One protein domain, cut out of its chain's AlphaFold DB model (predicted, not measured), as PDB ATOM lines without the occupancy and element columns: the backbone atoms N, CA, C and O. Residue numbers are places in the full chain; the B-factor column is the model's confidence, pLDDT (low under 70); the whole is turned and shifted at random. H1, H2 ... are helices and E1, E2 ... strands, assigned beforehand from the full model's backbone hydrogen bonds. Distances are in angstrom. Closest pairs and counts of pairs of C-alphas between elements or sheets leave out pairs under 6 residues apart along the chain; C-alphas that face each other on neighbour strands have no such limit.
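AT A GLANCE: This is residues 146 to 298 of the 300 residues of an uncharacterized protein of Fibrobacter sp. UWR4 (UniProt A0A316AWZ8). One twisted, curled sheet of seven strands has a single long helix, H1, crossing one of its faces, and no named helix is on the other face. The first part of H1 reaches past the sheet's E5 edge, where H4 packs on it; the short H2 packs on the other end of H1, with H3 next to H2. The printed part has 153 residues, with four named helices and seven named strands in the order E1 E2 E3 E4 H1 H2 H3 H4 E5 E6 E7; the sheet's order is E1 - E2 - E3 - E4 - E7 - E6 - E5, all antiparallel. The class is mixed, helices and strands; the whole is compact, with a radius of gyration of the C-alphas of 16.7 A and spans of 53 by 35 by 25 A.

IN THESE COORDINATES: Find C-alpha 152 at (104.052, -67.408, 29.170), where E1 begins; it holds residues 152 to 154. E2 follows at residues 159 to 162, then E3 at residues 168 to 173, 17.1 A long, and E4 at residues 176 to 182, 19.3 A long. Next look for C-alpha 200 at (68.937, -73.872, -1.303): from there H1 runs 36.6 A through residues 200 to 226. H2 is residues 237 to 241, H3 is residues 243 to 246, and H4 is residues 253 to 262, 14.4 A long. Three strands close the list: E5 at residues 269 to 275, 17.3 A; E6 at residues 281 to 286, 16.6 A; and E7 at residues 291 to 297, 19.2 A, which ends at C-alpha 297 at (95.622, -53.330, 17.963).

HOW THE PARTS SIT: Begin at the sheet's edge strand E1, which forms a hairpin with E2; look for N 153 and O 161, 2.8 A apart. E2 and E3 form the next hairpin, with N 160 and O 170 at 2.8 A, and E3 and E4 another, with N 171 and O 178 at 2.7 A. E1 E2 E3 E4 is a meander, each strand the antiparallel neighbour of the one before, and E5 E6 E7 is a second one. The two meanders are joined where E4 and E7 are neighbours, with N 179 and O 294 at 2.8 A. In the hairpin of E6 and E7, N 285 and O 293 are 2.8 A apart; in that of E5 and E6, N 269 and O 286 are 2.8 A apart. E5 is the other edge strand. H1 on one face of the sheet makes two layers, a helix layer and a strand layer, with a height over the sheet of 8.1 A. It lies over E4, E6 and, only just, E7, on which 3 of its C-alphas fall, and runs across the strands, at 64 degrees to E4 on the local plane. Its closest C-alphas to E4 are those of Phe 225 and Leu 179, 6.5 A apart. With residues 207 to 211 alone H1 touches H4, closest at the C-alphas of Leu 207 and Glu 257, 7.0 A; they run opposite ways at a steep tilt of 67 degrees, only just short of about perpendicular. With residues 219 to 226 alone H1 touches H2, closest at the C-alphas of Val 226 and Ala 237, 6.4 A. H2 and H3 only just touch, and only at the corner, with 3 pairs of C-alphas within 8 A; the closest, of Trp 240 and Asn 246, are 6.1 A apart. H1 and H3 are apart. Every O i to N i+4 pair is within hydrogen-bond range in H1 and H4; H2 has 0 of 1, but 2 of 2 O i to N i+3 pairs, and H3 is too short for an i+4 pair.

THE WHOLE: The C-alphas farthest apart are those of Asp 157 and Asn 199, 53.0 A. The printed part has no cut. Its one long link is E4 to H1, residues 183 to 199. The mean pLDDT of the printed part is 91.4; look in that link for residues 185 to 187, which are under 70.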
ATOM      1  N   LEU A 146     104.463 -58.717  30.977       85.44
ATOM      2  CA  LEU A 146     104.832 -59.592  32.094       85.44
ATOM      3  C   LEU A 146     103.658 -59.875  33.035       85.44
ATOM      4  O   LEU A 146     103.649 -60.895  33.724       85.44
ATOM      5  N   VAL A 147     102.661 -58.989  33.057       86.06
ATOM      6  CA  VAL A 147     101.443 -59.148  33.856       86.06
ATOM      7  C   VAL A 147     100.378 -59.898  33.060       86.06
ATOM      8  O   VAL A 147      99.802 -60.864  33.559       86.06
ATOM      9  N   VAL A 148     100.120 -59.475  31.819       89.69
ATOM     10  CA  VAL A 148      99.012 -60.019  31.015       89.69
ATOM     11  C   VAL A 148      99.329 -61.390  30.410       89.69
ATOM     12  O   VAL A 148      98.407 -62.171  30.183       89.69
ATOM     13  N   LEU A 149     100.615 -61.709  30.196       91.88
ATOM     14  CA  LEU A 149     101.113 -62.997  29.691       91.88
ATOM     15  C   LEU A 149     101.803 -63.815  30.793       91.88
ATOM     16  O   LEU A 149     102.806 -64.484  30.548       91.88
ATOM     17  N   ARG A 150     101.279 -63.770  32.022       86.88
ATOM     18  CA  ARG A 150     101.854 -64.455  33.194       86.88
ATOM     19  C   ARG A 150     102.186 -65.936  32.945       86.88
ATOM     20  O   ARG A 150     103.218 -66.433  33.400       86.88
ATOM     21  N   ASP A 151     101.328 -66.627  32.199       89.12
ATOM     22  CA  ASP A 151     101.450 -68.066  31.930       89.12
ATOM     23  C   ASP A 151     102.393 -68.365  30.743       89.12
ATOM     24  O   ASP A 151     102.598 -69.511  30.335       89.12
ATOM     25  N   TYR A 152     103.055 -67.329  30.223       94.44
ATOM     26  CA  TYR A 152     104.052 -67.408  29.170       94.44
ATOM     27  C   TYR A 152     105.460 -67.168  29.726       94.44
ATOM     28  O   TYR A 152     105.679 -66.573  30.784       94.44
ATOM     29  N   ARG A 153     106.457 -67.666  28.995       95.31
ATOM     30  CA  ARG A 153     107.866 -67.306  29.165       95.31
ATOM     31  C   ARG A 153     108.301 -66.422  28.005       95.31
ATOM     32  O   ARG A 153     107.956 -66.699  26.857       95.31
ATOM     33  N   GLN A 154     109.074 -65.387  28.304       95.81
ATOM     34  CA  GLN A 154     109.674 -64.541  27.283       95.81
ATOM     35  C   GLN A 154     110.813 -65.294  26.585       95.81
ATOM     36  O   GLN A 154     111.641 -65.923  27.243       95.81
ATOM     37  N   VAL A 155     110.830 -65.256  25.254       95.62
ATOM     38  CA  VAL A 155     111.870 -65.870  24.411       95.62
ATOM     39  C   VAL A 155     112.797 -64.802  23.837       95.62
ATOM     40  O   VAL A 155     114.003 -65.011  23.759       95.62
ATOM     41  N   ASN A 156     112.239 -63.652  23.463       94.38
ATOM     42  CA  ASN A 156     112.974 -62.453  23.064       94.38
ATOM     43  C   ASN A 156     112.152 -61.202  23.420       94.38
ATOM     44  O   ASN A 156     111.078 -61.312  24.010       94.38
ATOM     45  N   ASP A 157     112.638 -60.016  23.057       91.44
ATOM     46  CA  ASP A 157     112.019 -58.730  23.413       91.44
ATOM     47  C   ASP A 157     110.528 -58.629  23.065       91.44
ATOM     48  O   ASP A 157     109.780 -57.954  23.769       91.44
ATOM     49  N   ASN A 158     110.086 -59.319  22.012       94.81
ATOM     50  CA  ASN A 158     108.728 -59.211  21.493       94.81
ATOM     51  C   ASN A 158     107.982 -60.552  21.456       94.81
ATOM     52  O   ASN A 158     106.805 -60.564  21.121       94.81
ATOM     53  N   GLU A 159     108.621 -61.683  21.761       96.81
ATOM     54  CA  GLU A 159     108.027 -63.018  21.635       96.81
ATOM     55  C   GLU A 159     107.953 -63.737  22.978       96.81
ATOM     56  O   GLU A 159     108.928 -63.823  23.731       96.81
ATOM     57  N   PHE A 160     106.793 -64.333  23.224       97.06
ATOM     58  CA  PHE A 160     106.494 -65.133  24.394       97.06
ATOM     59  C   PHE A 160     105.902 -66.474  23.960       97.06
ATOM     60  O   PHE A 160     105.152 -66.560  22.987       97.06
ATOM     61  N   VAL A 161     106.205 -67.532  24.705       96.81
ATOM     62  CA  VAL A 161     105.684 -68.886  24.463       96.81
ATOM     63  C   VAL A 161     105.025 -69.386  25.738       96.81
ATOM     64  O   VAL A 161     105.597 -69.234  26.819       96.81
ATOM     65  N   HIS A 162     103.835 -69.976  25.631       95.81
ATOM     66  CA  HIS A 162     103.123 -70.507  26.790       95.81
ATOM     67  C   HIS A 162     103.960 -71.590  27.480       95.81
ATOM     68  O   HIS A 162     104.638 -72.387  26.821       95.81
ATOM     69  N   ARG A 163     103.940 -71.623  28.815       92.19
ATOM     70  CA  ARG A 163     104.794 -72.531  29.601       92.19
ATOM     71  C   ARG A 163     104.492 -73.999  29.309       92.19
ATOM     72  O   ARG A 163     105.434 -74.754  29.069       92.19
ATOM     73  N   ASP A 164     103.207 -74.328  29.202       89.94
ATOM     74  CA  ASP A 164     102.732 -75.710  29.044       89.94
ATOM     75  C   ASP A 164     102.307 -76.071  27.611       89.94
ATOM     76  O   ASP A 164     102.108 -77.238  27.297       89.94
ATOM     77  N   GLN A 165     102.163 -75.079  26.724       91.44
ATOM     78  CA  GLN A 165     101.594 -75.253  25.379       91.44
ATOM     79  C   GLN A 165     102.497 -74.568  24.347       91.44
ATOM     80  O   GLN A 165     102.270 -73.421  23.977       91.44
ATOM     81  N   PRO A 166     103.573 -75.219  23.876       91.88
ATOM     82  CA  PRO A 166     104.585 -74.565  23.040       91.88
ATOM     83  C   PRO A 166     104.079 -74.101  21.662       91.88
ATOM     84  O   PRO A 166     104.754 -73.324  20.987       91.88
ATOM     85  N   ASN A 167     102.905 -74.566  21.239       92.31
ATOM     86  CA  ASN A 167     102.202 -74.104  20.045       92.31
ATOM     87  C   ASN A 167     101.347 -72.845  20.271       92.31
ATOM     88  O   ASN A 167     100.815 -72.298  19.308       92.31
ATOM     89  N   LEU A 168     101.229 -72.382  21.515       95.38
ATOM     90  CA  LEU A 168     100.595 -71.129  21.888       95.38
ATOM     91  C   LEU A 168     101.675 -70.063  22.108       95.38
ATOM     92  O   LEU A 168     102.497 -70.147  23.024       95.38
ATOM     93  N   LYS A 169     101.676 -69.046  21.246       97.00
ATOM     94  CA  LYS A 169     102.673 -67.971  21.242       97.00
ATOM     95  C   LYS A 169     102.011 -66.607  21.334       97.00
ATOM     96  O   LYS A 169     100.883 -66.437  20.877       97.00
ATOM     97  N   ALA A 170     102.732 -65.641  21.885       97.06
ATOM     98  CA  ALA A 170     102.370 -64.236  21.861       97.06
ATOM     99  C   ALA A 170     103.492 -63.428  21.214       97.06
ATOM    100  O   ALA A 170     104.666 -63.621  21.523       97.06
ATOM    101  N   TYR A 171     103.121 -62.497  20.351       96.81
ATOM    102  CA  TYR A 171     103.995 -61.480  19.808       96.81
ATOM    103  C   TYR A 171     103.478 -60.111  20.236       96.81
ATOM    104  O   TYR A 171     102.330 -59.760  19.954       96.81
ATOM    105  N   VAL A 172     104.310 -59.345  20.930       94.62
ATOM    106  CA  VAL A 172     103.956 -58.044  21.486       94.62
ATOM    107  C   VAL A 172     104.845 -56.975  20.881       94.62
ATOM    108  O   VAL A 172     106.061 -57.089  20.853       94.62
ATOM    109  N   THR A 173     104.219 -55.909  20.408       92.81
ATOM    110  CA  THR A 173     104.876 -54.672  19.983       92.81
ATOM    111  C   THR A 173     104.218 -53.504  20.699       92.81
ATOM    112  O   THR A 173     103.204 -53.674  21.372       92.81
ATOM    113  N   ARG A 174     104.728 -52.288  20.481       87.75
ATOM    114  CA  ARG A 174     104.167 -51.067  21.076       87.75
ATOM    115  C   ARG A 174     102.645 -50.925  20.902       87.75
ATOM    116  O   ARG A 174     101.993 -50.440  21.817       87.75
ATOM    117  N   ASN A 175     102.098 -51.331  19.751       90.38
ATOM    118  CA  ASN A 175     100.686 -51.099  19.412       90.38
ATOM    119  C   ASN A 175      99.902 -52.378  19.093       90.38
ATOM    120  O   ASN A 175      98.757 -52.300  18.650       90.38
ATOM    121  N   THR A 176     100.524 -53.548  19.228       93.56
ATOM    122  CA  THR A 176      99.903 -54.808  18.819       93.56
ATOM    123  C   THR A 176     100.264 -55.908  19.794       93.56
ATOM    124  O   THR A 176     101.447 -56.142  20.026       93.56
ATOM    125  N   ILE A 177      99.255 -56.627  20.277       95.25
ATOM    126  CA  ILE A 177      99.412 -57.949  20.883       95.25
ATOM    127  C   ILE A 177      98.794 -58.949  19.913       95.25
ATOM    128  O   ILE A 177      97.621 -58.840  19.560       95.25
ATOM    129  N   ARG A 178      99.583 -59.919  19.461       96.75
ATOM    130  CA  ARG A 178      99.124 -61.014  18.611       96.75
ATOM    131  C   ARG A 178      99.351 -62.327  19.336       96.75
ATOM    132  O   ARG A 178     100.495 -62.688  19.580       96.75
ATOM    133  N   LEU A 179      98.288 -63.057  19.631       97.25
ATOM    134  CA  LEU A 179      98.375 -64.434  20.100       97.25
ATOM    135  C   LEU A 179      98.128 -65.363  18.918       97.25
ATOM    136  O   LEU A 179      97.255 -65.099  18.094       97.25
ATOM    137  N   SER A 180      98.897 -66.438  18.831       96.81
ATOM    138  CA  SER A 180      98.743 -67.459  17.802       96.81
ATOM    139  C   SER A 180      98.736 -68.840  18.428       96.81
ATOM    140  O   SER A 180      99.545 -69.121  19.312       96.81
ATOM    141  N   TYR A 181      97.860 -69.698  17.929       94.88
ATOM    142  CA  TYR A 181      97.771 -71.098  18.301       94.88
ATOM    143  C   TYR A 181      97.824 -71.946  17.033       94.88
ATOM    144  O   TYR A 181      97.038 -71.718  16.115       94.88
ATOM    145  N   GLU A 182      98.749 -72.902  16.990       91.75
ATOM    146  CA  GLU A 182      98.914 -73.813  15.856       91.75
ATOM    147  C   GLU A 182      98.603 -75.260  16.265       91.75
ATOM    148  O   GLU A 182      99.288 -75.871  17.092       91.75
ATOM    149  N   LYS A 183      97.563 -75.839  15.674       84.69
ATOM    150  CA  LYS A 183      97.191 -77.240  15.833       84.69
ATOM    151  C   LYS A 183      97.743 -78.042  14.662       84.69
ATOM    152  O   LYS A 183      97.427 -77.787  13.506       84.69
ATOM    153  N   LYS A 184      98.576 -79.037  14.963       75.75
ATOM    154  CA  LYS A 184      99.134 -79.926  13.939       75.75
ATOM    155  C   LYS A 184      98.122 -81.001  13.548       75.75
ATOM    156  O   LYS A 184      97.505 -81.603  14.421       75.75
ATOM    157  N   GLY A 185      98.037 -81.292  12.249       67.81
ATOM    158  CA  GLY A 185      97.318 -82.457  11.727       67.81
ATOM    159  C   GLY A 185      95.812 -82.276  11.535       67.81
ATOM    160  O   GLY A 185      95.108 -83.277  11.425       67.81
ATOM    161  N   GLU A 186      95.306 -81.042  11.495       69.44
ATOM    162  CA  GLU A 186      93.926 -80.806  11.068       69.44
ATOM    163  C   GLU A 186      93.800 -80.836   9.548       69.44
ATOM    164  O   GLU A 186      94.655 -80.325   8.821       69.44
ATOM    165  N   ASN A 187      92.704 -81.426   9.073       69.25
ATOM    166  CA  ASN A 187      92.325 -81.288   7.678       69.25
ATOM    167  C   ASN A 187      91.881 -79.843   7.444       69.25
ATOM    168  O   ASN A 187      91.082 -79.335   8.233       69.25
ATOM    169  N   PRO A 188      92.369 -79.186   6.382       72.94
ATOM    170  CA  PRO A 188      91.946 -77.835   6.072       72.94
ATOM    171  C   PRO A 188      90.439 -77.801   5.814       72.94
ATOM    172  O   PRO A 188      89.876 -78.718   5.211       72.94
ATOM    173  N   LEU A 189      89.798 -76.718   6.235       78.25
ATOM    174  CA  LEU A 189      88.444 -76.367   5.852       78.25
ATOM    175  C   LEU A 189      88.426 -76.134   4.337       78.25
ATOM    176  O   LEU A 189      88.936 -75.131   3.835       78.25
ATOM    177  N   ILE A 190      87.886 -77.097   3.595       75.88
ATOM    178  CA  ILE A 190      87.815 -77.034   2.134       75.88
ATOM    179  C   ILE A 190      86.500 -76.364   1.745       75.88
ATOM    180  O   ILE A 190      85.421 -76.839   2.099       75.88
ATOM    181  N   LEU A 191      86.592 -75.269   0.989       82.38
ATOM    182  CA  LEU A 191      85.424 -74.676   0.349       82.38
ATOM    183  C   LEU A 191      84.989 -75.534  -0.834       82.38
ATOM    184  O   LEU A 191      85.821 -75.933  -1.646       82.38
ATOM    185  N   ASP A 192      83.683 -75.756  -0.961       83.50
ATOM    186  CA  ASP A 192      83.109 -76.341  -2.168       83.50
ATOM    187  C   ASP A 192      83.122 -75.287  -3.297       83.50
ATOM    188  O   ASP A 192      82.381 -74.301  -3.208       83.50
ATOM    189  N   PRO A 193      83.929 -75.462  -4.367       83.31
ATOM    190  CA  PRO A 193      84.020 -74.486  -5.457       83.31
ATOM    191  C   PRO A 193      82.700 -74.309  -6.215       83.31
ATOM    192  O   PRO A 193      82.512 -73.326  -6.932       83.31
ATOM    193  N   GLU A 194      81.773 -75.258  -6.071       87.25
ATOM    194  CA  GLU A 194      80.467 -75.253  -6.712       87.25
ATOM    195  C   GLU A 194      79.345 -74.793  -5.778       87.25
ATOM    196  O   GLU A 194      78.176 -74.881  -6.154       87.25
ATOM    197  N   PHE A 195      79.661 -74.257  -4.592       91.50
ATOM    198  CA  PHE A 195      78.663 -73.756  -3.638       91.50
ATOM    199  C   PHE A 195      77.613 -72.850  -4.296       91.50
ATOM    200  O   PHE A 195      76.417 -72.989  -4.044       91.50
ATOM    201  N   SER A 196      78.036 -71.960  -5.198       91.12
ATOM    202  CA  SER A 196      77.141 -71.039  -5.907       91.12
ATOM    203  C   SER A 196      76.089 -71.746  -6.775       91.12
ATOM    204  O   SER A 196      74.977 -71.226  -6.903       91.12
ATOM    205  N   LYS A 197      76.403 -72.936  -7.307       92.50
ATOM    206  CA  LYS A 197      75.542 -73.744  -8.190       92.50
ATOM    207  C   LYS A 197      74.569 -74.653  -7.434       92.50
ATOM    208  O   LYS A 197      73.669 -75.221  -8.049       92.50
ATOM    209  N   LYS A 198      74.755 -74.817  -6.124       92.00
ATOM    210  CA  LYS A 198      73.936 -75.703  -5.294       92.00
ATOM    211  C   LYS A 198      72.532 -75.164  -5.077       92.00
ATOM    212  O   LYS A 198      72.294 -73.952  -5.096       92.00
ATOM    213  N   ASN A 199      71.599 -76.073  -4.817       94.62
ATOM    214  CA  ASN A 199      70.246 -75.691  -4.436       94.62
ATOM    215  C   ASN A 199      70.204 -75.141  -2.994       94.62
ATOM    216  O   ASN A 199      71.151 -75.269  -2.217       94.62
ATOM    217  N   MET A 200      69.082 -74.525  -2.613       93.19
ATOM    218  CA  MET A 200      68.937 -73.872  -1.303       93.19
ATOM    219  C   MET A 200      69.108 -74.819  -0.107       93.19
ATOM    220  O   MET A 200      69.566 -74.392   0.952       93.19
ATOM    221  N   VAL A 201      68.728 -76.092  -0.248       93.94
ATOM    222  CA  VAL A 201      68.831 -77.078   0.837       93.94
ATOM    223  C   VAL A 201      70.293 -77.458   1.048       93.94
ATOM    224  O   VAL A 201      70.778 -77.421   2.175       93.94
ATOM    225  N   GLU A 202      71.010 -77.744  -0.035       93.38
ATOM    226  CA  GLU A 202      72.443 -78.053  -0.012       93.38
ATOM    227  C   GLU A 202      73.267 -76.889   0.547       93.38
ATOM    228  O   GLU A 202      74.117 -77.098   1.413       93.38
ATOM    229  N   LYS A 203      72.974 -75.651   0.118       93.69
ATOM    230  CA  LYS A 203      73.621 -74.448   0.660       93.69
ATOM    231  C   LYS A 203      73.436 -74.341   2.169       93.69
ATOM    232  O   LYS A 203      74.396 -74.079   2.883       93.69
ATOM    233  N   ARG A 204      72.221 -74.591   2.669       93.06
ATOM    234  CA  ARG A 204      71.921 -74.522   4.105       93.06
ATOM    235  C   ARG A 204      72.683 -75.568   4.917       93.06
ATOM    236  O   ARG A 204      73.114 -75.253   6.022       93.06
ATOM    237  N   VAL A 205      72.839 -76.786   4.395       92.25
ATOM    238  CA  VAL A 205      73.626 -77.837   5.063       92.25
ATOM    239  C   VAL A 205      75.081 -77.397   5.190       92.25
ATOM    240  O   VAL A 205      75.601 -77.369   6.298       92.25
ATOM    241  N   ILE A 206      75.686 -76.939   4.092       91.38
ATOM    242  CA  ILE A 206      77.079 -76.472   4.093       91.38
ATOM    243  C   ILE A 206      77.257 -75.277   5.034       91.38
ATOM    244  O   ILE A 206      78.183 -75.260   5.836       91.38
ATOM    245  N   LEU A 207      76.355 -74.293   4.987       93.31
ATOM    246  CA  LEU A 207      76.416 -73.135   5.882       93.31
ATOM    247  C   LEU A 207      76.368 -73.542   7.358       93.31
ATOM    248  O   LEU A 207      77.073 -72.946   8.165       93.31
ATOM    249  N   ARG A 208      75.556 -74.545   7.713       92.06
ATOM    250  CA  ARG A 208      75.491 -75.064   9.083       92.06
ATOM    251  C   ARG A 208      76.791 -75.757   9.486       92.06
ATOM    252  O   ARG A 208      77.277 -75.494  10.576       92.06
ATOM    253  N   ASP A 209      77.363 -76.584   8.616       90.75
ATOM    254  CA  ASP A 209      78.609 -77.298   8.919       90.75
ATOM    255  C   ASP A 209      79.769 -76.314   9.168       90.75
ATOM    256  O   ASP A 209      80.564 -76.491  10.093       90.75
ATOM    257  N   PHE A 210      79.829 -75.227   8.391       91.56
ATOM    258  CA  PHE A 210      80.780 -74.134   8.611       91.56
ATOM    259  C   PHE A 210      80.500 -73.355   9.900       91.56
ATOM    260  O   PHE A 210      81.436 -73.037  10.629       91.56
ATOM    261  N   ASP A 211      79.236 -73.047  10.195       91.12
ATOM    262  CA  ASP A 211      78.845 -72.355  11.428       91.12
ATOM    263  C   ASP A 211      79.215 -73.177  12.677       91.12
ATOM    264  O   ASP A 211      79.779 -72.649  13.635       91.12
ATOM    265  N   ASP A 212      78.991 -74.493  12.645       90.31
ATOM    266  CA  ASP A 212      79.377 -75.404  13.724       90.31
ATOM    267  C   ASP A 212      80.905 -75.482  13.879       90.31
ATOM    268  O   ASP A 212      81.419 -75.400  15.001       90.31
ATOM    269  N   TYR A 213      81.646 -75.548  12.767       90.12
ATOM    270  CA  TYR A 213      83.109 -75.464  12.782       90.12
ATOM    271  C   TYR A 213      83.600 -74.134  13.378       90.12
ATOM    272  O   TYR A 213      84.469 -74.126  14.248       90.12
ATOM    273  N   PHE A 214      83.016 -73.000  12.988       92.00
ATOM    274  CA  PHE A 214      83.408 -71.689  13.507       92.00
ATOM    275  C   PHE A 214      83.073 -71.502  14.984       92.00
ATOM    276  O   PHE A 214      83.863 -70.893  15.702       92.00
ATOM    277  N   LYS A 215      81.957 -72.048  15.475       90.88
ATOM    278  CA  LYS A 215      81.654 -72.062  16.916       90.88
ATOM    279  C   LYS A 215      82.672 -72.887  17.697       90.88
ATOM    280  O   LYS A 215      83.088 -72.467  18.782       90.88
ATOM    281  N   TYR A 216      83.081 -74.034  17.154       90.00
ATOM    282  CA  TYR A 216      84.137 -74.856  17.740       90.00
ATOM    283  C   TYR A 216      85.468 -74.093  17.795       90.00
ATOM    284  O   TYR A 216      86.042 -73.956  18.878       90.00
ATOM    285  N   GLU A 217      85.911 -73.532  16.667       90.56
ATOM    286  CA  GLU A 217      87.148 -72.749  16.579       90.56
ATOM    287  C   GLU A 217      87.113 -71.552  17.526       90.56
ATOM    288  O   GLU A 217      88.023 -71.368  18.326       90.56
ATOM    289  N   TYR A 218      86.028 -70.777  17.525       92.94
ATOM    290  CA  TYR A 218      85.862 -69.652  18.440       92.94
ATOM    291  C   TYR A 218      85.993 -70.094  19.906       92.94
ATOM    292  O   TYR A 218      86.745 -69.491  20.669       92.94
ATOM    293  N   SER A 219      85.346 -71.194  20.298       90.25
ATOM    294  CA  SER A 219      85.433 -71.730  21.664       90.25
ATOM    295  C   SER A 219      86.855 -72.164  22.038       90.25
ATOM    296  O   SER A 219      87.305 -71.912  23.161       90.25
ATOM    297  N   LEU A 220      87.578 -72.787  21.102       89.50
ATOM    298  CA  LEU A 220      88.986 -73.153  21.259       89.50
ATOM    299  C   LEU A 220      89.858 -71.906  21.434       89.50
ATOM    300  O   LEU A 220      90.680 -71.850  22.346       89.50
ATOM    301  N   MET A 221      89.648 -70.889  20.600       92.81
ATOM    302  CA  MET A 221      90.377 -69.625  20.650       92.81
ATOM    303  C   MET A 221      90.141 -68.877  21.963       92.81
ATOM    304  O   MET A 221      91.083 -68.320  22.520       92.81
ATOM    305  N   LEU A 222      88.922 -68.891  22.507       92.44
ATOM    306  CA  LEU A 222      88.650 -68.305  23.821       92.44
ATOM    307  C   LEU A 222      89.451 -68.996  24.929       92.44
ATOM    308  O   LEU A 222      90.070 -68.319  25.749       92.44
ATOM    309  N   ARG A 223      89.519 -70.331  24.920       88.38
ATOM    310  CA  ARG A 223      90.361 -71.081  25.867       88.38
ATOM    311  C   ARG A 223      91.846 -70.776  25.665       88.38
ATOM    312  O   ARG A 223      92.561 -70.517  26.625       88.38
ATOM    313  N   ALA A 224      92.300 -70.770  24.414       90.31
ATOM    314  CA  ALA A 224      93.704 -70.585  24.077       90.31
ATOM    315  C   ALA A 224      94.204 -69.157  24.314       90.31
ATOM    316  O   ALA A 224      95.381 -68.987  24.614       90.31
ATOM    317  N   PHE A 225      93.358 -68.137  24.161       93.62
ATOM    318  CA  PHE A 225      93.782 -66.733  24.158       93.62
ATOM    319  C   PHE A 225      93.171 -65.905  25.283       93.62
ATOM    320  O   PHE A 225      93.878 -65.143  25.932       93.62
ATOM    321  N   VAL A 226      91.863 -66.016  25.510       92.19
ATOM    322  CA  VAL A 226      91.173 -65.182  26.503       92.19
ATOM    323  C   VAL A 226      91.391 -65.723  27.910       92.19
ATOM    324  O   VAL A 226      91.618 -64.939  28.820       92.19
ATOM    325  N   GLN A 227      91.363 -67.043  28.099       88.56
ATOM    326  CA  GLN A 227      91.563 -67.650  29.422       88.56
ATOM    327  C   GLN A 227      93.043 -67.759  29.825       88.56
ATOM    328  O   GLN A 227      93.348 -67.789  31.014       88.56
ATOM    329  N   SER A 228      93.961 -67.800  28.856       87.44
ATOM    330  CA  SER A 228      95.417 -67.859  29.087       87.44
ATOM    331  C   SER A 228      96.062 -66.486  29.293       87.44
ATOM    332  O   SER A 228      97.239 -66.391  29.646       87.44
ATOM    333  N   THR A 229      95.311 -65.411  29.054       89.50
ATOM    334  CA  THR A 229      95.761 -64.039  29.281       89.50
ATOM    335  C   THR A 229      94.893 -63.360  30.319       89.50
ATOM    336  O   THR A 229      93.784 -63.793  30.622       89.50
ATOM    337  N   ARG A 230      95.423 -62.301  30.924       84.38
ATOM    338  CA  ARG A 230      94.741 -61.599  32.011       84.38
ATOM    339  C   ARG A 230      94.730 -60.120  31.782       84.38
ATOM    340  O   ARG A 230      95.706 -59.553  31.305       84.38
ATOM    341  N   SER A 231      93.634 -59.495  32.175       87.88
ATOM    342  CA  SER A 231      93.478 -58.051  32.238       87.88
ATOM    343  C   SER A 231      93.774 -57.344  30.922       87.88
ATOM    344  O   SER A 231      94.033 -56.145  30.927       87.88
ATOM    345  N   ILE A 232      93.690 -58.043  29.789       93.31
ATOM    346  CA  ILE A 232      93.724 -57.399  28.477       93.31
ATOM    347  C   ILE A 232      92.411 -56.652  28.256       93.31
ATOM    348  O   ILE A 232      92.408 -55.488  27.860       93.31
ATOM    349  N   PHE A 233      91.296 -57.313  28.555       94.56
ATOM    350  CA  PHE A 233      89.956 -56.806  28.307       94.56
ATOM    351  C   PHE A 233      89.237 -56.481  29.615       94.56
ATOM    352  O   PHE A 233      89.527 -57.049  30.665       94.56
ATOM    353  N   ASN A 234      88.255 -55.587  29.541       94.88
ATOM    354  CA  ASN A 234      87.320 -55.349  30.640       94.88
ATOM    355  C   ASN A 234      86.275 -56.467  30.782       94.88
ATOM    356  O   ASN A 234      85.531 -56.486  31.753       94.88
ATOM    357  N   TRP A 235      86.140 -57.379  29.826       95.19
ATOM    358  CA  TRP A 235      85.196 -58.488  29.930       95.19
ATOM    359  C   TRP A 235      85.797 -59.655  30.713       95.19
ATOM    360  O   TRP A 235      86.953 -60.013  30.506       95.19
ATOM    361  N   GLN A 236      84.987 -60.277  31.569       94.44
ATOM    362  CA  GLN A 236      85.306 -61.557  32.199       94.44
ATOM    363  C   GLN A 236      85.314 -62.679  31.157       94.44
ATOM    364  O   GLN A 236      84.607 -62.587  30.153       94.44
ATOM    365  N   ALA A 237      86.058 -63.758  31.411       92.50
ATOM    366  CA  ALA A 237      86.193 -64.874  30.472       92.50
ATOM    367  C   ALA A 237      84.837 -65.463  30.029       92.50
ATOM    368  O   ALA A 237      84.658 -65.750  28.849       92.50
ATOM    369  N   TRP A 238      83.850 -65.560  30.928       91.69
ATOM    370  CA  TRP A 238      82.520 -66.082  30.587       91.69
ATOM    371  C   TRP A 238      81.695 -65.162  29.683       91.69
ATOM    372  O   TRP A 238      80.891 -65.656  28.896       91.69
ATOM    373  N   HIS A 239      81.893 -63.839  29.734       93.25
ATOM    374  CA  HIS A 239      81.151 -62.909  28.871       93.25
ATOM    375  C   HIS A 239      81.433 -63.163  27.387       93.25
ATOM    376  O   HIS A 239      80.567 -62.949  26.545       93.25
ATOM    377  N   TRP A 240      82.608 -63.705  27.059       93.12
ATOM    378  CA  TRP A 240      82.967 -64.072  25.690       93.12
ATOM    379  C   TRP A 240      82.150 -65.228  25.117       93.12
ATOM    380  O   TRP A 240      82.132 -65.379  23.896       93.12
ATOM    381  N   TYR A 241      81.454 -65.999  25.957       89.06
ATOM    382  CA  TYR A 241      80.551 -67.079  25.552       89.06
ATOM    383  C   TYR A 241      79.081 -66.632  25.493       89.06
ATOM    384  O   TYR A 241      78.238 -67.362  24.979       89.06
ATOM    385  N   MET A 242      78.750 -65.432  25.982       89.88
ATOM    386  CA  MET A 242      77.367 -64.966  26.097       89.88
ATOM    387  C   MET A 242      76.896 -64.229  24.828       89.88
ATOM    388  O   MET A 242      77.444 -63.170  24.505       89.88
ATOM    389  N   PRO A 243      75.817 -64.690  24.154       90.06
ATOM    390  CA  PRO A 243      75.292 -64.046  22.943       90.06
ATOM    391  C   PRO A 243      74.933 -62.565  23.111       90.06
ATOM    392  O   PRO A 243      75.123 -61.768  22.195       90.06
ATOM    393  N   SER A 244      74.447 -62.178  24.294       91.69
ATOM    394  CA  SER A 244      74.105 -60.789  24.629       91.69
ATOM    395  C   SER A 244      75.310 -59.842  24.614       91.69
ATOM    396  O   SER A 244      75.135 -58.635  24.446       91.69
ATOM    397  N   TRP A 245      76.521 -60.380  24.765       92.75
ATOM    398  CA  TRP A 245      77.773 -59.634  24.735       92.75
ATOM    399  C   TRP A 245      78.441 -59.720  23.363       92.75
ATOM    400  O   TRP A 245      78.814 -58.696  22.787       92.75
ATOM    401  N   ASN A 246      78.576 -60.930  22.818       91.81
ATOM    402  CA  ASN A 246      79.424 -61.186  21.654       91.81
ATOM    403  C   ASN A 246      78.679 -61.177  20.302       91.81
ATOM    404  O   ASN A 246      79.312 -60.949  19.273       91.81
ATOM    405  N   GLY A 247      77.353 -61.361  20.275       88.94
ATOM    406  CA  GLY A 247      76.632 -61.740  19.052       88.94
ATOM    407  C   GLY A 247      76.706 -60.714  17.919       88.94
ATOM    408  O   GLY A 247      76.664 -61.080  16.749       88.94
ATOM    409  N   LYS A 248      76.882 -59.427  18.246       92.69
ATOM    410  CA  LYS A 248      77.027 -58.346  17.253       92.69
ATOM    411  C   LYS A 248      78.403 -58.290  16.574       92.69
ATOM    412  O   LYS A 248      78.553 -57.563  15.597       92.69
ATOM    413  N   PHE A 249      79.390 -59.002  17.114       95.00
ATOM    414  CA  PHE A 249      80.786 -58.993  16.666       95.00
ATOM    415  C   PHE A 249      81.187 -60.271  15.925       95.00
ATOM    416  O   PHE A 249      82.254 -60.309  15.314       95.00
ATOM    417  N   MET A 250      80.357 -61.313  16.009       95.12
ATOM    418  CA  MET A 250      80.565 -62.582  15.319       95.12
ATOM    419  C   MET A 250      80.297 -62.436  13.818       95.12
ATOM    420  O   MET A 250      79.443 -61.640  13.417       95.12
ATOM    421  N   MET A 251      80.993 -63.232  12.999       94.31
ATOM    422  CA  MET A 251      80.686 -63.357  11.570       94.31
ATOM    423  C   MET A 251      79.206 -63.701  11.377       94.31
ATOM    424  O   MET A 251      78.678 -64.608  12.025       94.31
ATOM    425  N   LYS A 252      78.537 -62.995  10.465       93.00
ATOM    426  CA  LYS A 252      77.138 -63.290  10.131       93.00
ATOM    427  C   LYS A 252      77.048 -64.373   9.061       93.00
ATOM    428  O   LYS A 252      77.904 -64.467   8.185       93.00
ATOM    429  N   GLN A 253      75.956 -65.133   9.072       92.88
ATOM    430  CA  GLN A 253      75.717 -66.179   8.073       92.88
ATOM    431  C   GLN A 253      75.722 -65.636   6.633       92.88
ATOM    432  O   GLN A 253      76.310 -66.265   5.759       92.88
ATOM    433  N   ASP A 254      75.162 -64.446   6.397       93.31
ATOM    434  CA  ASP A 254      75.171 -63.804   5.072       93.31
ATOM    435  C   ASP A 254      76.596 -63.454   4.597       93.31
ATOM    436  O   ASP A 254      76.898 -63.507   3.404       93.31
ATOM    437  N   GLU A 255      77.498 -63.115   5.527       93.06
ATOM    438  CA  GLU A 255      78.908 -62.849   5.214       93.06
ATOM    439  C   GLU A 255      79.622 -64.142   4.813       93.06
ATOM    440  O   GLU A 255      80.356 -64.162   3.822       93.06
ATOM    441  N   LEU A 256      79.360 -65.234   5.537       92.88
ATOM    442  CA  LEU A 256      79.846 -66.564   5.182       92.88
ATOM    443  C   LEU A 256      79.312 -67.001   3.812       92.88
ATOM    444  O   LEU A 256      80.095 -67.406   2.957       92.88
ATOM    445  N   GLU A 257      78.008 -66.872   3.558       93.88
ATOM    446  CA  GLU A 257      77.415 -67.228   2.266       93.88
ATOM    447  C   GLU A 257      78.049 -66.437   1.116       93.88
ATOM    448  O   GLU A 257      78.335 -67.005   0.058       93.88
ATOM    449  N   ALA A 258      78.336 -65.149   1.323       92.31
ATOM    450  CA  ALA A 258      79.027 -64.323   0.341       92.31
ATOM    451  C   ALA A 258      80.468 -64.796   0.074       92.31
ATOM    452  O   ALA A 258      80.912 -64.754  -1.075       92.31
ATOM    453  N   ILE A 259      81.197 -65.257   1.098       91.31
ATOM    454  CA  ILE A 259      82.536 -65.851   0.940       91.31
ATOM    455  C   ILE A 259      82.445 -67.153   0.135       91.31
ATOM    456  O   ILE A 259      83.135 -67.294  -0.875       91.31
ATOM    457  N   LEU A 260      81.556 -68.067   0.531       91.00
ATOM    458  CA  LEU A 260      81.378 -69.357  -0.141       91.00
ATOM    459  C   LEU A 260      80.931 -69.183  -1.598       91.00
ATOM    460  O   LEU A 260      81.434 -69.856  -2.495       91.00
ATOM    461  N   SER A 261      80.043 -68.224  -1.864       91.88
ATOM    462  CA  SER A 261      79.539 -67.934  -3.213       91.88
ATOM    463  C   SER A 261      80.608 -67.408  -4.169       91.88
ATOM    464  O   SER A 261      80.459 -67.568  -5.380       91.88
ATOM    465  N   ARG A 262      81.693 -66.809  -3.661       88.81
ATOM    466  CA  ARG A 262      82.836 -66.396  -4.492       88.81
ATOM    467  C   ARG A 262      83.677 -67.584  -4.959       88.81
ATOM    468  O   ARG A 262      84.409 -67.432  -5.931       88.81
ATOM    469  N   GLY A 263      83.608 -68.725  -4.269       82.62
ATOM    470  CA  GLY A 263      84.412 -69.914  -4.574       82.62
ATOM    471  C   GLY A 263      85.918 -69.735  -4.345       82.62
ATOM    472  O   GLY A 263      86.705 -70.540  -4.833       82.62
ATOM    473  N   ILE A 264      86.332 -68.681  -3.631       83.06
ATOM    474  CA  ILE A 264      87.737 -68.380  -3.326       83.06
ATOM    475  C   ILE A 264      87.922 -68.425  -1.811       83.06
ATOM    476  O   ILE A 264      87.336 -67.614  -1.091       83.06
ATOM    477  N   THR A 265      88.758 -69.350  -1.337       81.75
ATOM    478  CA  THR A 265      89.099 -69.471   0.087       81.75
ATOM    479  C   THR A 265      89.931 -68.267   0.526       81.75
ATOM    480  O   THR A 265      90.990 -68.025  -0.059       81.75
ATOM    481  N   PRO A 266      89.490 -67.496   1.537       88.31
ATOM    482  CA  PRO A 266      90.332 -66.462   2.114       88.31
ATOM    483  C   PRO A 266      91.518 -67.096   2.852       88.31
ATOM    484  O   PRO A 266      91.422 -68.214   3.347       88.31
ATOM    485  N   GLU A 267      92.618 -66.357   2.991       90.31
ATOM    486  CA  GLU A 267      93.747 -66.794   3.829       90.31
ATOM    487  C   GLU A 267      93.317 -66.992   5.294       90.31
ATOM    488  O   GLU A 267      93.793 -67.895   5.974       90.31
ATOM    489  N   PHE A 268      92.375 -66.163   5.761       93.00
ATOM    490  CA  PHE A 268      91.777 -66.251   7.087       93.00
ATOM    491  C   PHE A 268      90.279 -65.950   7.047       93.00
ATOM    492  O   PHE A 268      89.839 -64.975   6.432       93.00
ATOM    493  N   PHE A 269      89.513 -66.725   7.804       94.00
ATOM    494  CA  PHE A 269      88.156 -66.392   8.212       94.00
ATOM    495  C   PHE A 269      88.210 -65.546   9.482       94.00
ATOM    496  O   PHE A 269      88.885 -65.904  10.445       94.00
ATOM    497  N   VAL A 270      87.498 -64.421   9.488       95.69
ATOM    498  CA  VAL A 270      87.379 -63.534  10.653       95.69
ATOM    499  C   VAL A 270      86.157 -63.955  11.453       95.69
ATOM    500  O   VAL A 270      85.041 -63.634  11.067       95.69
ATOM    501  N   LEU A 271      86.353 -64.683  12.548       95.56
ATOM    502  CA  LEU A 271      85.251 -65.244  13.337       95.56
ATOM    503  C   LEU A 271      84.613 -64.210  14.264       95.56
ATOM    504  O   LEU A 271      83.405 -64.235  14.485       95.56
ATOM    505  N   PHE A 272      85.429 -63.297  14.788       96.81
ATOM    506  CA  PHE A 272      84.999 -62.209  15.658       96.81
ATOM    507  C   PHE A 272      85.800 -60.957  15.333       96.81
ATOM    508  O   PHE A 272      87.030 -61.011  15.231       96.81
ATOM    509  N   ARG A 273      85.117 -59.818  15.227       97.31
ATOM    510  CA  ARG A 273      85.747 -58.507  15.077       97.31
ATOM    511  C   ARG A 273      85.003 -57.463  15.896       97.31
ATOM    512  O   ARG A 273      83.818 -57.221  15.687       97.31
ATOM    513  N   ALA A 274      85.736 -56.774  16.760       96.69
ATOM    514  CA  ALA A 274      85.229 -55.649  17.531       96.69
ATOM    515  C   ALA A 274      86.148 -54.433  17.404       96.69
ATOM    516  O   ALA A 274      87.374 -54.552  17.340       96.69
ATOM    517  N   THR A 275      85.546 -53.246  17.408       96.62
ATOM    518  CA  THR A 275      86.252 -51.972  17.565       96.62
ATOM    519  C   THR A 275      85.767 -51.317  18.848       96.62
ATOM    520  O   THR A 275      84.563 -51.131  19.026       96.62
ATOM    521  N   THR A 276      86.687 -51.005  19.760       95.50
ATOM    522  CA  THR A 276      86.350 -50.364  21.037       95.50
ATOM    523  C   THR A 276      85.895 -48.920  20.789       95.50
ATOM    524  O   THR A 276      86.272 -48.324  19.774       95.50
ATOM    525  N   PRO A 277      85.161 -48.279  21.719       94.06
ATOM    526  CA  PRO A 277      84.838 -46.851  21.617       94.06
ATOM    527  C   PRO A 277      86.077 -45.948  21.501       94.06
ATOM    528  O   PRO A 277      86.013 -44.840  20.976       94.06
ATOM    529  N   LYS A 278      87.236 -46.436  21.963       92.75
ATOM    530  CA  LYS A 278      88.521 -45.752  21.817       92.75
ATOM    531  C   LYS A 278      89.148 -45.947  20.441       92.75
ATOM    532  O   LYS A 278      90.152 -45.299  20.184       92.75
ATOM    533  N   GLY A 279      88.582 -46.747  19.540       93.81
ATOM    534  CA  GLY A 279      89.092 -47.004  18.189       93.81
ATOM    535  C   GLY A 279      90.199 -48.060  18.121       93.81
ATOM    536  O   GLY A 279      90.937 -48.101  17.142       93.81
ATOM    537  N   GLU A 280      90.346 -48.872  19.162       95.50
ATOM    538  CA  GLU A 280      91.228 -50.040  19.173       95.50
ATOM    539  C   GLU A 280      90.490 -51.228  18.547       95.50
ATOM    540  O   GLU A 280      89.258 -51.262  18.580       95.50
ATOM    541  N   SER A 281      91.199 -52.209  17.988       96.31
ATOM    542  CA  SER A 281      90.558 -53.354  17.326       96.31
ATOM    543  C   SER A 281      90.953 -54.684  17.944       96.31
ATOM    544  O   SER A 281      92.125 -54.896  18.247       96.31
ATOM    545  N   VAL A 282      89.990 -55.595  18.032       96.94
ATOM    546  CA  VAL A 282      90.171 -56.977  18.480       96.94
ATOM    547  C   VAL A 282      89.628 -57.895  17.396       96.94
ATOM    548  O   VAL A 282      88.481 -57.733  16.977       96.94
ATOM    549  N   GLU A 283      90.441 -58.837  16.930       97.69
ATOM    550  CA  GLU A 283      90.067 -59.736  15.843       97.69
ATOM    551  C   GLU A 283      90.521 -61.172  16.110       97.69
ATOM    552  O   GLU A 283      91.710 -61.423  16.300       97.69
ATOM    553  N   LEU A 284      89.571 -62.108  16.079       97.38
ATOM    554  CA  LEU A 284      89.833 -63.544  16.097       97.38
ATOM    555  C   LEU A 284      89.703 -64.082  14.674       97.38
ATOM    556  O   LEU A 284      88.654 -63.945  14.041       97.38
ATOM    557  N   ARG A 285      90.777 -64.694  14.180       96.31
ATOM    558  CA  ARG A 285      90.856 -65.323  12.865       96.31
ATOM    559  C   ARG A 285      91.308 -66.772  12.934       96.31
ATOM    560  O   ARG A 285      92.193 -67.086  13.722       96.31
ATOM    561  N   THR A 286      90.806 -67.596  12.025       93.75
ATOM    562  CA  THR A 286      91.331 -68.943  11.752       93.75
ATOM    563  C   THR A 286      91.596 -69.094  10.258       93.75
ATOM    564  O   THR A 286      90.849 -68.551   9.443       93.75
ATOM    565  N   ASN A 287      92.660 -69.793   9.872       90.94
ATOM    566  CA  ASN A 287      92.898 -70.137   8.466       90.94
ATOM    567  C   ASN A 287      92.173 -71.426   8.045       90.94
ATOM    568  O   ASN A 287      92.318 -71.878   6.912       90.94
ATOM    569  N   GLY A 288      91.425 -72.046   8.964       86.12
ATOM    570  CA  GLY A 288      90.718 -73.296   8.714       86.12
ATOM    571  C   GLY A 288      91.623 -74.529   8.633       86.12
ATOM    572  O   GLY A 288      91.119 -75.614   8.391       86.12
ATOM    573  N   SER A 289      92.942 -74.399   8.804       85.44
ATOM    574  CA  SER A 289      93.915 -75.500   8.723       85.44
ATOM    575  C   SER A 289      94.723 -75.664  10.017       85.44
ATOM    576  O   SER A 289      95.872 -76.110   9.984       85.44
ATOM    577  N   GLY A 290      94.152 -75.238  11.143       86.00
ATOM    578  CA  GLY A 290      94.760 -75.343  12.464       86.00
ATOM    579  C   GLY A 290      95.557 -74.122  12.928       86.00
ATOM    580  O   GLY A 290      96.100 -74.174  14.028       86.00
ATOM    581  N   LEU A 291      95.635 -73.019  12.170       92.31
ATOM    582  CA  LEU A 291      96.211 -71.763  12.668       92.31
ATOM    583  C   LEU A 291      95.110 -70.784  13.079       92.31
ATOM    584  O   LEU A 291      94.378 -70.251  12.245       92.31
ATOM    585  N   SER A 292      95.086 -70.483  14.371       95.31
ATOM    586  CA  SER A 292      94.216 -69.493  14.994       95.31
ATOM    587  C   SER A 292      95.022 -68.287  15.477       95.31
ATOM    588  O   SER A 292      96.124 -68.437  16.005       95.31
ATOM    589  N   ILE A 293      94.475 -67.080  15.317       97.38
ATOM    590  CA  ILE A 293      95.113 -65.814  15.692       97.38
ATOM    591  C   ILE A 293      94.116 -64.911  16.422       97.38
ATOM    592  O   ILE A 293      93.057 -64.602  15.880       97.38
ATOM    593  N   LEU A 294      94.495 -64.413  17.602       97.50
ATOM    594  CA  LEU A 294      93.907 -63.216  18.211       97.50
ATOM    595  C   LEU A 294      94.838 -62.033  17.958       97.50
ATOM    596  O   LEU A 294      95.984 -62.038  18.395       97.50
ATOM    597  N   GLU A 295      94.354 -61.004  17.274       97.38
ATOM    598  CA  GLU A 295      95.081 -59.752  17.082       97.38
ATOM    599  C   GLU A 295      94.375 -58.608  17.807       97.38
ATOM    600  O   GLU A 295      93.201 -58.327  17.572       97.38
ATOM    601  N   ILE A 296      95.120 -57.930  18.672       96.19
ATOM    602  CA  ILE A 296      94.694 -56.754  19.421       96.19
ATOM    603  C   ILE A 296      95.555 -55.595  18.942       96.19
ATOM    604  O   ILE A 296      96.774 -55.634  19.101       96.19
ATOM    605  N   LYS A 297      94.939 -54.566  18.361       94.88
ATOM    606  CA  LYS A 297      95.622 -53.330  17.963       94.88
ATOM    607  C   LYS A 297      95.204 -52.211  18.891       94.88
ATOM    608  O   LYS A 297      94.040 -51.808  18.882       94.88
ATOM    609  N   THR A 298      96.154 -51.710  19.665       88.19
ATOM    610  CA  THR A 298      95.977 -50.539  20.516       88.19
ATOM    611  C   THR A 298      96.281 -49.269  19.719       88.19
ATOM    612  O   THR A 298      96.934 -49.298  18.668       88.19
TER     613      THR A 298